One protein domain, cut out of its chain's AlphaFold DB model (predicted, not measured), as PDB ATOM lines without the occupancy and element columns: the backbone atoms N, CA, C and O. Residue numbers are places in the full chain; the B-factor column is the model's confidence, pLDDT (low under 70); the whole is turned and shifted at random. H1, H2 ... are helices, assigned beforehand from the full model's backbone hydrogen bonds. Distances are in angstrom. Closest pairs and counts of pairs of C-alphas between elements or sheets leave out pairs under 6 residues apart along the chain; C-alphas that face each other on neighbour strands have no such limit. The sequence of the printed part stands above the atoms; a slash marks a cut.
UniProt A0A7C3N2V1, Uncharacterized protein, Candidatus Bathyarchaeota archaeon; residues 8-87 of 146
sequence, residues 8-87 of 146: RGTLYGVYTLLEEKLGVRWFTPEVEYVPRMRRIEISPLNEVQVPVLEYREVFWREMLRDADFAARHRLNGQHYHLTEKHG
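Overview. This is residues 8 to 87 of the 146 residues of an uncharacterized protein of Candidatus Bathyarchaeota archaeon (UniProt A0A7C3N2V1). Little regular structure: one helix, H1, and the short H3 lie inside a wide loop, residues 22 to 60, that runs round them to H2, with H2 and H3 meeting at a corner. The printed part has 80 residues with three named helices, H1, H2, H3 in chain order, and no named strand; its class is all helix, with 25 residues in named elements. It is only just compact, close to loose, with a radius of gyration of the C-alphas of 13.6 A, and spans 38 by 29 by 20 A.

Along the chain. H1, residues 8 to 21, is 19.0 A long, from C-alpha 8 at (186.521, 224.902, 173.203). H3, residues 67 to 72, is 8.7 A long and ends at C-alpha 72 (188.567, 220.195, 182.258). H2, residues 61 to 65, is 6.3 A long.

Arrangement. H1, with residues 12 to 15 alone, only just touches H3, with 3 pairs of C-alphas within 8 A; the closest, Tyr 15 and Arg 72, are 5.9 A apart. They run the same way at a steep tilt of 54 degrees. H2 and H3 touch only at the corner, the closest C-alphas being those of Met 63 and Ala 70, 4.7 A. H1 and H2 are apart. In H1, H2 and H3 every O i to N i+4 pair is within hydrogen-bond range.

Size, cuts and confidence. The farthest C-alphas, of Arg 38 and Gln 78, are 39.6 A apart. The printed part has no cut. H1 to H2 is a long link of 39 residues. No printed residue is under 70 in pLDDT.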
ATOM      1  N   ARG A   8     185.356 224.900 172.304       93.19
ATOM      2  CA  ARG A   8     186.521 224.902 173.203       93.19
ATOM      3  C   ARG A   8     186.652 226.169 174.050       93.19
ATOM      4  O   ARG A   8     186.879 226.071 175.248       93.19
ATOM      5  N   GLY A   9     186.523 227.352 173.445       94.00
ATOM      6  CA  GLY A   9     186.664 228.622 174.165       94.00
ATOM      7  C   GLY A   9     185.574 228.796 175.221       94.00
ATOM      8  O   GLY A   9     185.863 229.152 176.361       94.00
ATOM      9  N   THR A  10     184.335 228.451 174.867       95.38
ATOM     10  CA  THR A  10     183.203 228.478 175.803       95.38
ATOM     11  C   THR A  10     183.388 227.463 176.933       95.38
ATOM     12  O   THR A  10     183.220 227.822 178.096       95.38
ATOM     13  N   LEU A  11     183.806 226.228 176.625       95.69
ATOM     14  CA  LEU A  11     184.109 225.212 177.641       95.69
ATOM     15  C   LEU A  11     185.221 225.649 178.589       95.69
ATOM     16  O   LEU A  11     185.092 225.478 179.797       95.69
ATOM     17  N   TYR A  12     186.288 226.255 178.071       95.50
ATOM     18  CA  TYR A  12     187.367 226.765 178.913       95.50
ATOM     19  C   TYR A  12     186.858 227.844 179.863       95.50
ATOM     20  O   TYR A  12     187.164 227.771 181.048       95.50
ATOM     21  N   GLY A  13     186.013 228.764 179.389       95.62
ATOM     22  CA  GLY A  13     185.360 229.747 180.254       95.62
ATOM     23  C   GLY A  13     184.492 229.107 181.344       95.62
ATOM     24  O   GLY A  13     184.533 229.545 182.493       95.62
ATOM     25  N   VAL A  14     183.752 228.040 181.021       96.38
ATOM     26  CA  VAL A  14     182.969 227.273 182.008       96.38
ATOM     27  C   VAL A  14     183.884 226.623 183.045       96.38
ATOM     28  O   VAL A  14     183.649 226.784 184.239       96.38
ATOM     29  N   TYR A  15     184.941 225.926 182.625       97.00
ATOM     30  CA  TYR A  15     185.859 225.269 183.558       97.00
ATOM     31  C   TYR A  15     186.606 226.269 184.438       97.00
ATOM     32  O   TYR A  15     186.721 226.037 185.636       97.00
ATOM     33  N   THR A  16     187.040 227.403 183.885       95.69
ATOM     34  CA  THR A  16     187.638 228.500 184.658       95.69
ATOM     35  C   THR A  16     186.655 229.046 185.693       95.69
ATOM     36  O   THR A  16     187.030 229.231 186.846       95.69
ATOM     37  N   LEU A  17     185.379 229.248 185.336       95.75
ATOM     38  CA  LEU A  17     184.364 229.680 186.302       95.75
ATOM     39  C   LEU A  17     184.207 228.662 187.444       95.75
ATOM     40  O   LEU A  17     184.235 229.039 188.616       95.75
ATOM     41  N   LEU A  18     184.041 227.382 187.099       96.69
ATOM     42  CA  LEU A  18     183.865 226.301 188.070       96.69
ATOM     43  C   LEU A  18     185.069 226.195 189.013       96.69
ATOM     44  O   LEU A  18     184.899 226.091 190.225       96.69
ATOM     45  N   GLU A  19     186.281 226.254 188.473       96.94
ATOM     46  CA  GLU A  19     187.513 226.054 189.227       96.94
ATOM     47  C   GLU A  19     187.922 227.293 190.029       96.94
ATOM     48  O   GLU A  19     188.149 227.215 191.239       96.94
ATOM     49  N   GLU A  20     188.020 228.449 189.379       95.06
ATOM     50  CA  GLU A  20     188.603 229.648 189.982       95.06
ATOM     51  C   GLU A  20     187.591 230.443 190.802       95.06
ATOM     52  O   GLU A  20     187.971 231.071 191.788       95.06
ATOM     53  N   LYS A  21     186.307 230.430 190.416       95.12
ATOM     54  CA  LYS A  21     185.275 231.227 191.099       95.12
ATOM     55  C   LYS A  21     184.403 230.391 192.028       95.12
ATOM     56  O   LYS A  21     184.004 230.886 193.076       95.12
ATOM     57  N   LEU A  22     184.115 229.138 191.668       95.81
ATOM     58  CA  LEU A  22     183.247 228.253 192.458       95.81
ATOM     59  C   LEU A  22     184.004 227.177 193.245       95.81
ATOM     60  O   LEU A  22     183.388 226.464 194.030       95.81
ATOM     61  N   GLY A  23     185.327 227.079 193.085       96.50
ATOM     62  CA  GLY A  23     186.185 226.224 193.907       96.50
ATOM     63  C   GLY A  23     186.116 224.729 193.586       96.50
ATOM     64  O   GLY A  23     186.546 223.920 194.410       96.50
ATOM     65  N   VAL A  24     185.599 224.348 192.417       98.25
ATOM     66  CA  VAL A  24     185.646 222.959 191.944       98.25
ATOM     67  C   VAL A  24     187.103 222.534 191.738       98.25
ATOM     68  O   VAL A  24     187.947 223.325 191.308       98.25
ATOM     69  N   ARG A  25     187.422 221.282 192.070       97.94
ATOM     70  CA  ARG A  25     188.741 220.682 191.832       97.94
ATOM     71  C   ARG A  25     188.574 219.314 191.194       97.94
ATOM     72  O   ARG A  25     187.778 218.515 191.678       97.94
ATOM     73  N   TRP A  26     189.358 219.027 190.163       97.56
ATOM     74  CA  TRP A  26     189.412 217.714 189.522       97.56
ATOM     75  C   TRP A  26     190.772 217.087 189.813       97.56
ATOM     76  O   TRP A  26     191.794 217.626 189.402       97.56
ATOM     77  N   PHE A  27     190.797 215.973 190.543       96.00
ATOM     78  CA  PHE A  27     192.045 215.307 190.932       96.00
ATOM     79  C   PHE A  27     192.356 214.119 190.026       96.00
ATOM     80  O   PHE A  27     193.509 213.889 189.678       96.00
ATOM     81  N   THR A  28     191.322 213.375 189.644       96.62
ATOM     82  CA  THR A  28     191.361 212.263 188.685       96.62
ATOM     83  C   THR A  28     190.054 212.274 187.881       96.62
ATOM     84  O   THR A  28     189.156 213.060 188.209       96.62
ATOM     85  N   PRO A  29     189.904 211.436 186.843       96.69
ATOM     86  CA  PRO A  29     188.627 211.300 186.148       96.69
ATOM     87  C   PRO A  29     187.464 210.934 187.085       96.69
ATOM     88  O   PRO A  29     186.348 211.416 186.895       96.69
ATOM     89  N   GLU A  30     187.736 210.139 188.123       97.31
ATOM     90  CA  GLU A  30     186.741 209.620 189.064       97.31
ATOM     91  C   GLU A  30     186.598 210.460 190.343       97.31
ATOM     92  O   GLU A  30     185.584 210.362 191.036       97.31
ATOM     93  N   VAL A  31     187.604 211.270 190.685       97.75
ATOM     94  CA  VAL A  31     187.649 212.027 191.943       97.75
ATOM     95  C   VAL A  31     187.678 213.523 191.670       97.75
ATOM     96  O   VAL A  31     188.678 214.088 191.215       97.75
ATOM     97  N   GLU A  32     186.589 214.177 192.057       97.69
ATOM     98  CA  GLU A  32     186.442 215.624 192.062       97.69
ATOM     99  C   GLU A  32     185.922 216.121 193.412       97.69
ATOM    100  O   GLU A  32     185.258 215.408 194.166       97.69
ATOM    101  N   TYR A  33     186.237 217.372 193.721       98.19
ATOM    102  CA  TYR A  33     185.667 218.094 194.841       98.19
ATOM    103  C   TYR A  33     184.767 219.199 194.306       98.19
ATOM    104  O   TYR A  33     185.223 220.103 193.607       98.19
ATOM    105  N   VAL A  34     183.487 219.122 194.668       97.75
ATOM    106  CA  VAL A  34     182.471 220.120 194.329       97.75
ATOM    107  C   VAL A  34     181.970 220.750 195.631       97.75
ATOM    108  O   VAL A  34     181.309 220.065 196.422       97.75
ATOM    109  N   PRO A  35     182.273 222.035 195.891       96.88
ATOM    110  CA  PRO A  35     181.786 222.729 197.076       96.88
ATOM    111  C   PRO A  35     180.258 222.697 197.181       96.88
ATOM    112  O   PRO A  35     179.540 223.042 196.243       96.88
ATOM    113  N   ARG A  36     179.740 222.316 198.353       96.06
ATOM    114  CA  ARG A  36     178.300 222.384 198.632       96.06
ATOM    115  C   ARG A  36     177.929 223.800 199.051       96.06
ATOM    116  O   ARG A  36     178.267 224.230 200.150       96.06
ATOM    117  N   MET A  37     177.194 224.499 198.197       93.75
ATOM    118  CA  MET A  37     176.757 225.874 198.436       93.75
ATOM    119  C   MET A  37     175.228 225.940 198.401       93.75
ATOM    120  O   MET A  37     174.605 225.453 197.465       93.75
ATOM    121  N   ARG A  38     174.605 226.546 199.422       94.81
ATOM    122  CA  ARG A  38     173.144 226.781 199.436       94.81
ATOM    123  C   ARG A  38     172.728 227.911 198.497       94.81
ATOM    124  O   ARG A  38     171.602 227.932 198.014       94.81
ATOM    125  N   ARG A  39     173.635 228.861 198.281       94.88
ATOM    126  CA  ARG A  39     173.490 229.990 197.371       94.88
ATOM    127  C   ARG A  39     174.825 230.193 196.669       94.88
ATOM    128  O   ARG A  39     175.866 230.158 197.319       94.88
ATOM    129  N   ILE A  40     174.767 230.382 195.358       93.62
ATOM    130  CA  ILE A  40     175.923 230.729 194.539       93.62
ATOM    131  C   ILE A  40     175.952 232.254 194.439       93.62
ATOM    132  O   ILE A  40     175.036 232.851 193.875       93.62
ATOM    133  N   GLU A  41     176.975 232.873 195.017       91.25
ATOM    134  CA  GLU A  41     177.216 234.313 194.931       91.25
ATOM    135  C   GLU A  41     178.481 234.534 194.104       91.25
ATOM    136  O   GLU A  41     179.554 234.042 194.447       91.25
ATOM    137  N   ILE A  42     178.340 235.235 192.981       90.19
ATOM    138  CA  ILE A  42     179.439 235.550 192.068       90.19
ATOM    139  C   ILE A  42     179.450 237.068 191.926       90.19
ATOM    140  O   ILE A  42     178.453 237.657 191.503       90.19
ATOM    141  N   SER A  43     180.555 237.708 192.308       89.94
ATOM    142  CA  SER A  43     180.745 239.146 192.097       89.94
ATOM    143  C   SER A  43     180.690 239.486 190.601       89.94
ATOM    144  O   SER A  43     180.940 238.608 189.776       89.94
ATOM    145  N   PRO A  44     180.388 240.734 190.208       92.62
ATOM    146  CA  PRO A  44     180.430 241.126 188.804       92.62
ATOM    147  C   PRO A  44     181.774 240.757 188.156       92.62
ATOM    148  O   PRO A  44     182.829 241.150 188.650       92.62
ATOM    149  N   LEU A  45     181.727 239.997 187.059       92.25
ATOM    150  CA  LEU A  45     182.904 239.554 186.306       92.25
ATOM    151  C   LEU A  45     182.932 240.237 184.938       92.25
ATOM    152  O   LEU A  45     181.939 240.215 184.210       92.25
ATOM    153  N   ASN A  46     184.087 240.792 184.580       94.44
ATOM    154  CA  ASN A  46     184.393 241.284 183.239       94.44
ATOM    155  C   ASN A  46     185.823 240.862 182.880       94.44
ATOM    156  O   ASN A  46     186.770 241.635 183.022       94.44
ATOM    157  N   GLU A  47     185.981 239.593 182.513       93.06
ATOM    158  CA  GLU A  47     187.280 238.958 182.288       93.06
ATOM    159  C   GLU A  47     187.377 238.435 180.855       93.06
ATOM    160  O   GLU A  47     186.426 237.863 180.319       93.06
ATOM    161  N   VAL A  48     188.553 238.599 180.253       94.69
ATOM    162  CA  VAL A  48     188.901 238.037 178.946       94.69
ATOM    163  C   VAL A  48     190.177 237.230 179.118       94.69
ATOM    164  O   VAL A  48     191.171 237.741 179.628       94.69
ATOM    165  N   GLN A  49     190.154 235.971 178.685       91.94
ATOM    166  CA  GLN A  49     191.327 235.103 178.704       91.94
ATOM    167  C   GLN A  49     191.681 234.660 177.286       91.94
ATOM    168  O   GLN A  49     190.844 234.121 176.560       91.94
ATOM    169  N   VAL A  50     192.945 234.857 176.917       91.94
ATOM    170  CA  VAL A  50     193.530 234.379 175.662       91.94
ATOM    171  C   VAL A  50     194.674 233.432 176.023       91.94
ATOM    172  O   VAL A  50     195.596 233.849 176.726       91.94
ATOM    173  N   PRO A  51     194.636 232.156 175.601       88.94
ATOM    174  CA  PRO A  51     195.714 231.235 175.916       88.94
ATOM    175  C   PRO A  51     197.035 231.670 175.275       88.94
ATOM    176  O   PRO A  51     197.083 231.930 174.078       88.94
ATOM    177  N   VAL A  52     198.113 231.683 176.064       92.56
ATOM    178  CA  VAL A  52     199.467 232.020 175.579       92.56
ATOM    179  C   VAL A  52     200.021 230.934 174.651       92.56
ATOM    180  O   VAL A  52     200.763 231.224 173.720       92.56
ATOM    181  N   LEU A  53     199.649 229.675 174.901       91.50
ATOM    182  CA  LEU A  53     200.070 228.522 174.109       91.50
ATOM    183  C   LEU A  53     198.896 227.993 173.290       91.50
ATOM    184  O   LEU A  53     197.871 227.606 173.860       91.50
ATOM    185  N   GLU A  54     199.067 227.919 171.972       90.12
ATOM    186  CA  GLU A  54     198.089 227.322 171.054       90.12
ATOM    187  C   GLU A  54     197.893 225.823 171.333       90.12
ATOM    188  O   GLU A  54     196.764 225.328 171.352       90.12
ATOM    189  N   TYR A  55     198.990 225.124 171.629       92.44
ATOM    190  CA  TYR A  55     199.038 223.692 171.897       92.44
ATOM    191  C   TYR A  55     199.465 223.417 173.340       92.44
ATOM    192  O   TYR A  55     200.480 223.937 173.806       92.44
ATOM    193  N   ARG A  56     198.695 222.595 174.055       94.44
ATOM    194  CA  ARG A  56     198.949 222.210 175.445       94.44
ATOM    195  C   ARG A  56     198.725 220.724 175.628       94.44
ATOM    196  O   ARG A  56     197.596 220.226 175.570       94.44
ATOM    197  N   GLU A  57     199.820 220.038 175.902       92.19
ATOM    198  CA  GLU A  57     199.855 218.607 176.133       92.19
ATOM    199  C   GLU A  57     200.810 218.284 177.280       92.19
ATOM    200  O   GLU A  57     201.852 218.918 177.437       92.19
ATOM    201  N   VAL A  58     200.423 217.306 178.087       93.12
ATOM    202  CA  VAL A  58     201.203 216.735 179.175       93.12
ATOM    203  C   VAL A  58     201.049 215.220 179.094       93.12
ATOM    204  O   VAL A  58     199.963 214.701 178.840       93.12
ATOM    205  N   PHE A  59     202.133 214.489 179.320       90.75
ATOM    206  CA  PHE A  59     202.122 213.027 179.245       90.75
ATOM    207  C   PHE A  59     201.751 212.417 180.595       90.75
ATOM    208  O   PHE A  59     202.555 211.754 181.248       90.75
ATOM    209  N   TRP A  60     200.510 212.657 181.024       93.56
ATOM    210  CA  TRP A  60     199.948 212.041 182.221       93.56
ATOM    211  C   TRP A  60     198.851 211.039 181.860       93.56
ATOM    212  O   TRP A  60     197.880 211.376 181.186       93.56
ATOM    213  N   ARG A  61     199.009 209.796 182.332       94.56
ATOM    214  CA  ARG A  61     198.180 208.636 181.957       94.56
ATOM    215  C   ARG A  61     196.675 208.900 182.047       94.56
ATOM    216  O   ARG A  61     195.941 208.507 181.145       94.56
ATOM    217  N   GLU A  62     196.234 209.569 183.105       95.44
ATOM    218  CA  GLU A  62     194.816 209.841 183.348       95.44
ATOM    219  C   GLU A  62     194.211 210.759 182.278       95.44
ATOM    220  O   GLU A  62     193.119 210.503 181.785       95.44
ATOM    221  N   MET A  63     194.954 211.778 181.845       94.88
ATOM    222  CA  MET A  63     194.512 212.694 180.788       94.88
ATOM    223  C   MET A  63     194.554 212.044 179.408       94.88
ATOM    224  O   MET A  63     193.717 212.335 178.561       94.88
ATOM    225  N   LEU A  64     195.513 211.145 179.180       94.88
ATOM    226  CA  LEU A  64     195.599 210.385 177.933       94.88
ATOM    227  C   LEU A  64     194.414 209.424 177.772       94.88
ATOM    228  O   LEU A  64     193.897 209.296 176.666       94.88
ATOM    229  N   ARG A  65     193.961 208.782 178.861       95.25
ATOM    230  CA  ARG A  65     192.821 207.853 178.805       95.25
ATOM    231  C   ARG A  65     191.461 208.554 178.802       95.25
ATOM    232  O   ARG A  65     190.522 208.006 178.235       95.25
ATOM    233  N   ASP A  66     191.344 209.726 179.432       97.06
ATOM    234  CA  ASP A  66     190.067 210.417 179.634       97.06
ATOM    235  C   ASP A  66     190.058 211.827 179.015       97.06
ATOM    236  O   ASP A  66     190.702 212.769 179.485       97.06
ATOM    237  N   ALA A  67     189.278 211.968 177.939       96.38
ATOM    238  CA  ALA A  67     189.165 213.208 177.179       96.38
ATOM    239  C   ALA A  67     188.421 214.322 177.929       96.38
ATOM    240  O   ALA A  67     188.773 215.493 177.780       96.38
ATOM    241  N   ASP A  68     187.420 213.975 178.743       96.88
ATOM    242  CA  ASP A  68     186.662 214.952 179.523       96.88
ATOM    243  C   ASP A  68     187.549 215.524 180.638       96.88
ATOM    244  O   ASP A  68     187.564 216.734 180.877       96.88
ATOM    245  N   PHE A  69     188.363 214.680 181.269       97.31
ATOM    246  CA  PHE A  69     189.348 215.085 182.262       97.31
ATOM    247  C   PHE A  69     190.442 215.984 181.667       97.31
ATOM    248  O   PHE A  69     190.761 217.026 182.249       97.31
ATOM    249  N   ALA A  70     190.969 215.645 180.485       97.38
ATOM    250  CA  ALA A  70     191.906 216.507 179.763       97.38
ATOM    251  C   ALA A  70     191.279 217.870 179.406       97.38
ATOM    252  O   ALA A  70     191.903 218.919 179.595       97.38
ATOM    253  N   ALA A  71     190.020 217.875 178.953       96.31
ATOM    254  CA  ALA A  71     189.299 219.096 178.601       96.31
ATOM    255  C   ALA A  71     189.043 220.009 179.813       96.31
ATOM    256  O   ALA A  71     189.227 221.222 179.693       96.31
ATOM    257  N   ARG A  72     188.703 219.447 180.986       96.62
ATOM    258  CA  ARG A  72     188.567 220.195 182.258       96.62
ATOM    259  C   ARG A  72     189.846 220.954 182.619       96.62
ATOM    260  O   ARG A  72     189.780 222.094 183.067       96.62
ATOM    261  N   HIS A  73     191.004 220.365 182.321       96.12
ATOM    262  CA  HIS A  73     192.326 220.979 182.508       96.12
ATOM    263  C   HIS A  73     192.764 221.875 181.345       96.12
ATOM    264  O   HIS A  73     193.913 222.317 181.279       96.12
ATOM    265  N   ARG A  74     191.850 222.170 180.417       95.50
ATOM    266  CA  ARG A  74     192.075 223.040 179.262       95.50
ATOM    267  C   ARG A  74     193.225 222.550 178.377       95.50
ATOM    268  O   ARG A  74     193.958 223.365 177.810       95.50
ATOM    269  N   LEU A  75     193.388 221.234 178.256       95.94
ATOM    270  CA  LEU A  75     194.388 220.600 177.404       95.94
ATOM    271  C   LEU A  75     193.786 220.258 176.040       95.94
ATOM    272  O   LEU A  75     192.620 219.890 175.932       95.94
ATOM    273  N   ASN A  76     194.587 220.411 174.987       95.25
ATOM    274  CA  ASN A  76     194.145 220.284 173.593       95.25
ATOM    275  C   ASN A  76     195.156 219.548 172.702       95.25
ATOM    276  O   ASN A  76     195.111 219.668 171.476       95.25
ATOM    277  N   GLY A  77     196.056 218.800 173.336       93.88
ATOM    278  CA  GLY A  77     197.031 217.923 172.708       93.88
ATOM    279  C   GLY A  77     196.430 216.878 171.769       93.88
ATOM    280  O   GLY A  77     195.224 216.618 171.756       93.88
ATOM    281  N   GLN A  78     197.299 216.277 170.966       92.00
ATOM    282  CA  GLN A  78     196.911 215.319 169.932       92.00
ATOM    283  C   GLN A  78     196.640 213.914 170.488       92.00
ATOM    284  O   GLN A  78     195.884 213.158 169.881       92.00
ATOM    285  N   HIS A  79     197.245 213.558 171.626       92.31
ATOM    286  CA  HIS A  79     197.140 212.217 172.210       92.31
ATOM    287  C   HIS A  79     195.848 212.023 172.983       92.31
ATOM    288  O   HIS A  79     195.417 210.894 173.197       92.31
ATOM    289  N   TYR A  80     195.193 213.111 173.370       95.06
ATOM    290  CA  TYR A  80     193.909 213.033 174.034       95.06
ATOM    291  C   TYR A  80     192.828 212.573 173.051       95.06
ATOM    292  O   TYR A  80     192.797 212.964 171.875       95.06
ATOM    293  N   HIS A  81     191.882 211.772 173.536       93.88
ATOM    294  CA  HIS A  81     190.714 211.322 172.773       93.88
ATOM    295  C   HIS A  81     189.643 212.429 172.626       93.88
ATOM    296  O   HIS A  81     188.443 212.183 172.749       93.88
ATOM    297  N   LEU A  82     190.071 213.674 172.376       95.31
ATOM    298  CA  LEU A  82     189.199 214.840 172.241       95.31
ATOM    299  C   LEU A  82     188.364 214.751 170.962       95.31
ATOM    300  O   LEU A  82     188.882 214.800 169.849       95.31
ATOM    301  N   THR A  83     187.051 214.679 171.141       94.44
ATOM    302  CA  THR A  83     186.047 214.768 170.075       94.44
ATOM    303  C   THR A  83     185.543 216.204 169.867       94.44
ATOM    304  O   THR A  83     185.936 217.130 170.585       94.44
ATOM    305  N   GLU A  84     184.634 216.389 168.907       93.75
ATOM    306  CA  GLU A  84     184.010 217.676 168.572       93.75
ATOM    307  C   GLU A  84     183.364 218.373 169.778       93.75
ATOM    308  O   GLU A  84     183.479 219.593 169.901       93.75
ATOM    309  N   LYS A  85     182.800 217.613 170.733       94.12
ATOM    310  CA  LYS A  85     182.207 218.186 171.956       94.12
ATOM    311  C   LYS A  85     183.211 219.015 172.765       94.12
ATOM    312  O   LYS A  85     182.816 219.976 173.405       94.12
ATOM    313  N   HIS A  86     184.503 218.683 172.696       95.00
ATOM    314  CA  HIS A  86     185.585 219.405 173.377       95.00
ATOM    315  C   HIS A  86     186.222 220.500 172.496       95.00
ATOM    316  O   HIS A  86     187.150 221.190 172.914       95.00
ATOM    317  N   GLY A  87     185.763 220.640 171.248       92.31
ATOM    318  CA  GLY A  87     186.392 221.443 170.199       92.31
ATOM    319  C   GLY A  87     187.606 220.788 169.536       92.31
ATOM    320  O   GLY A  87     188.401 221.493 168.914       92.31
TER     321      GLY A  87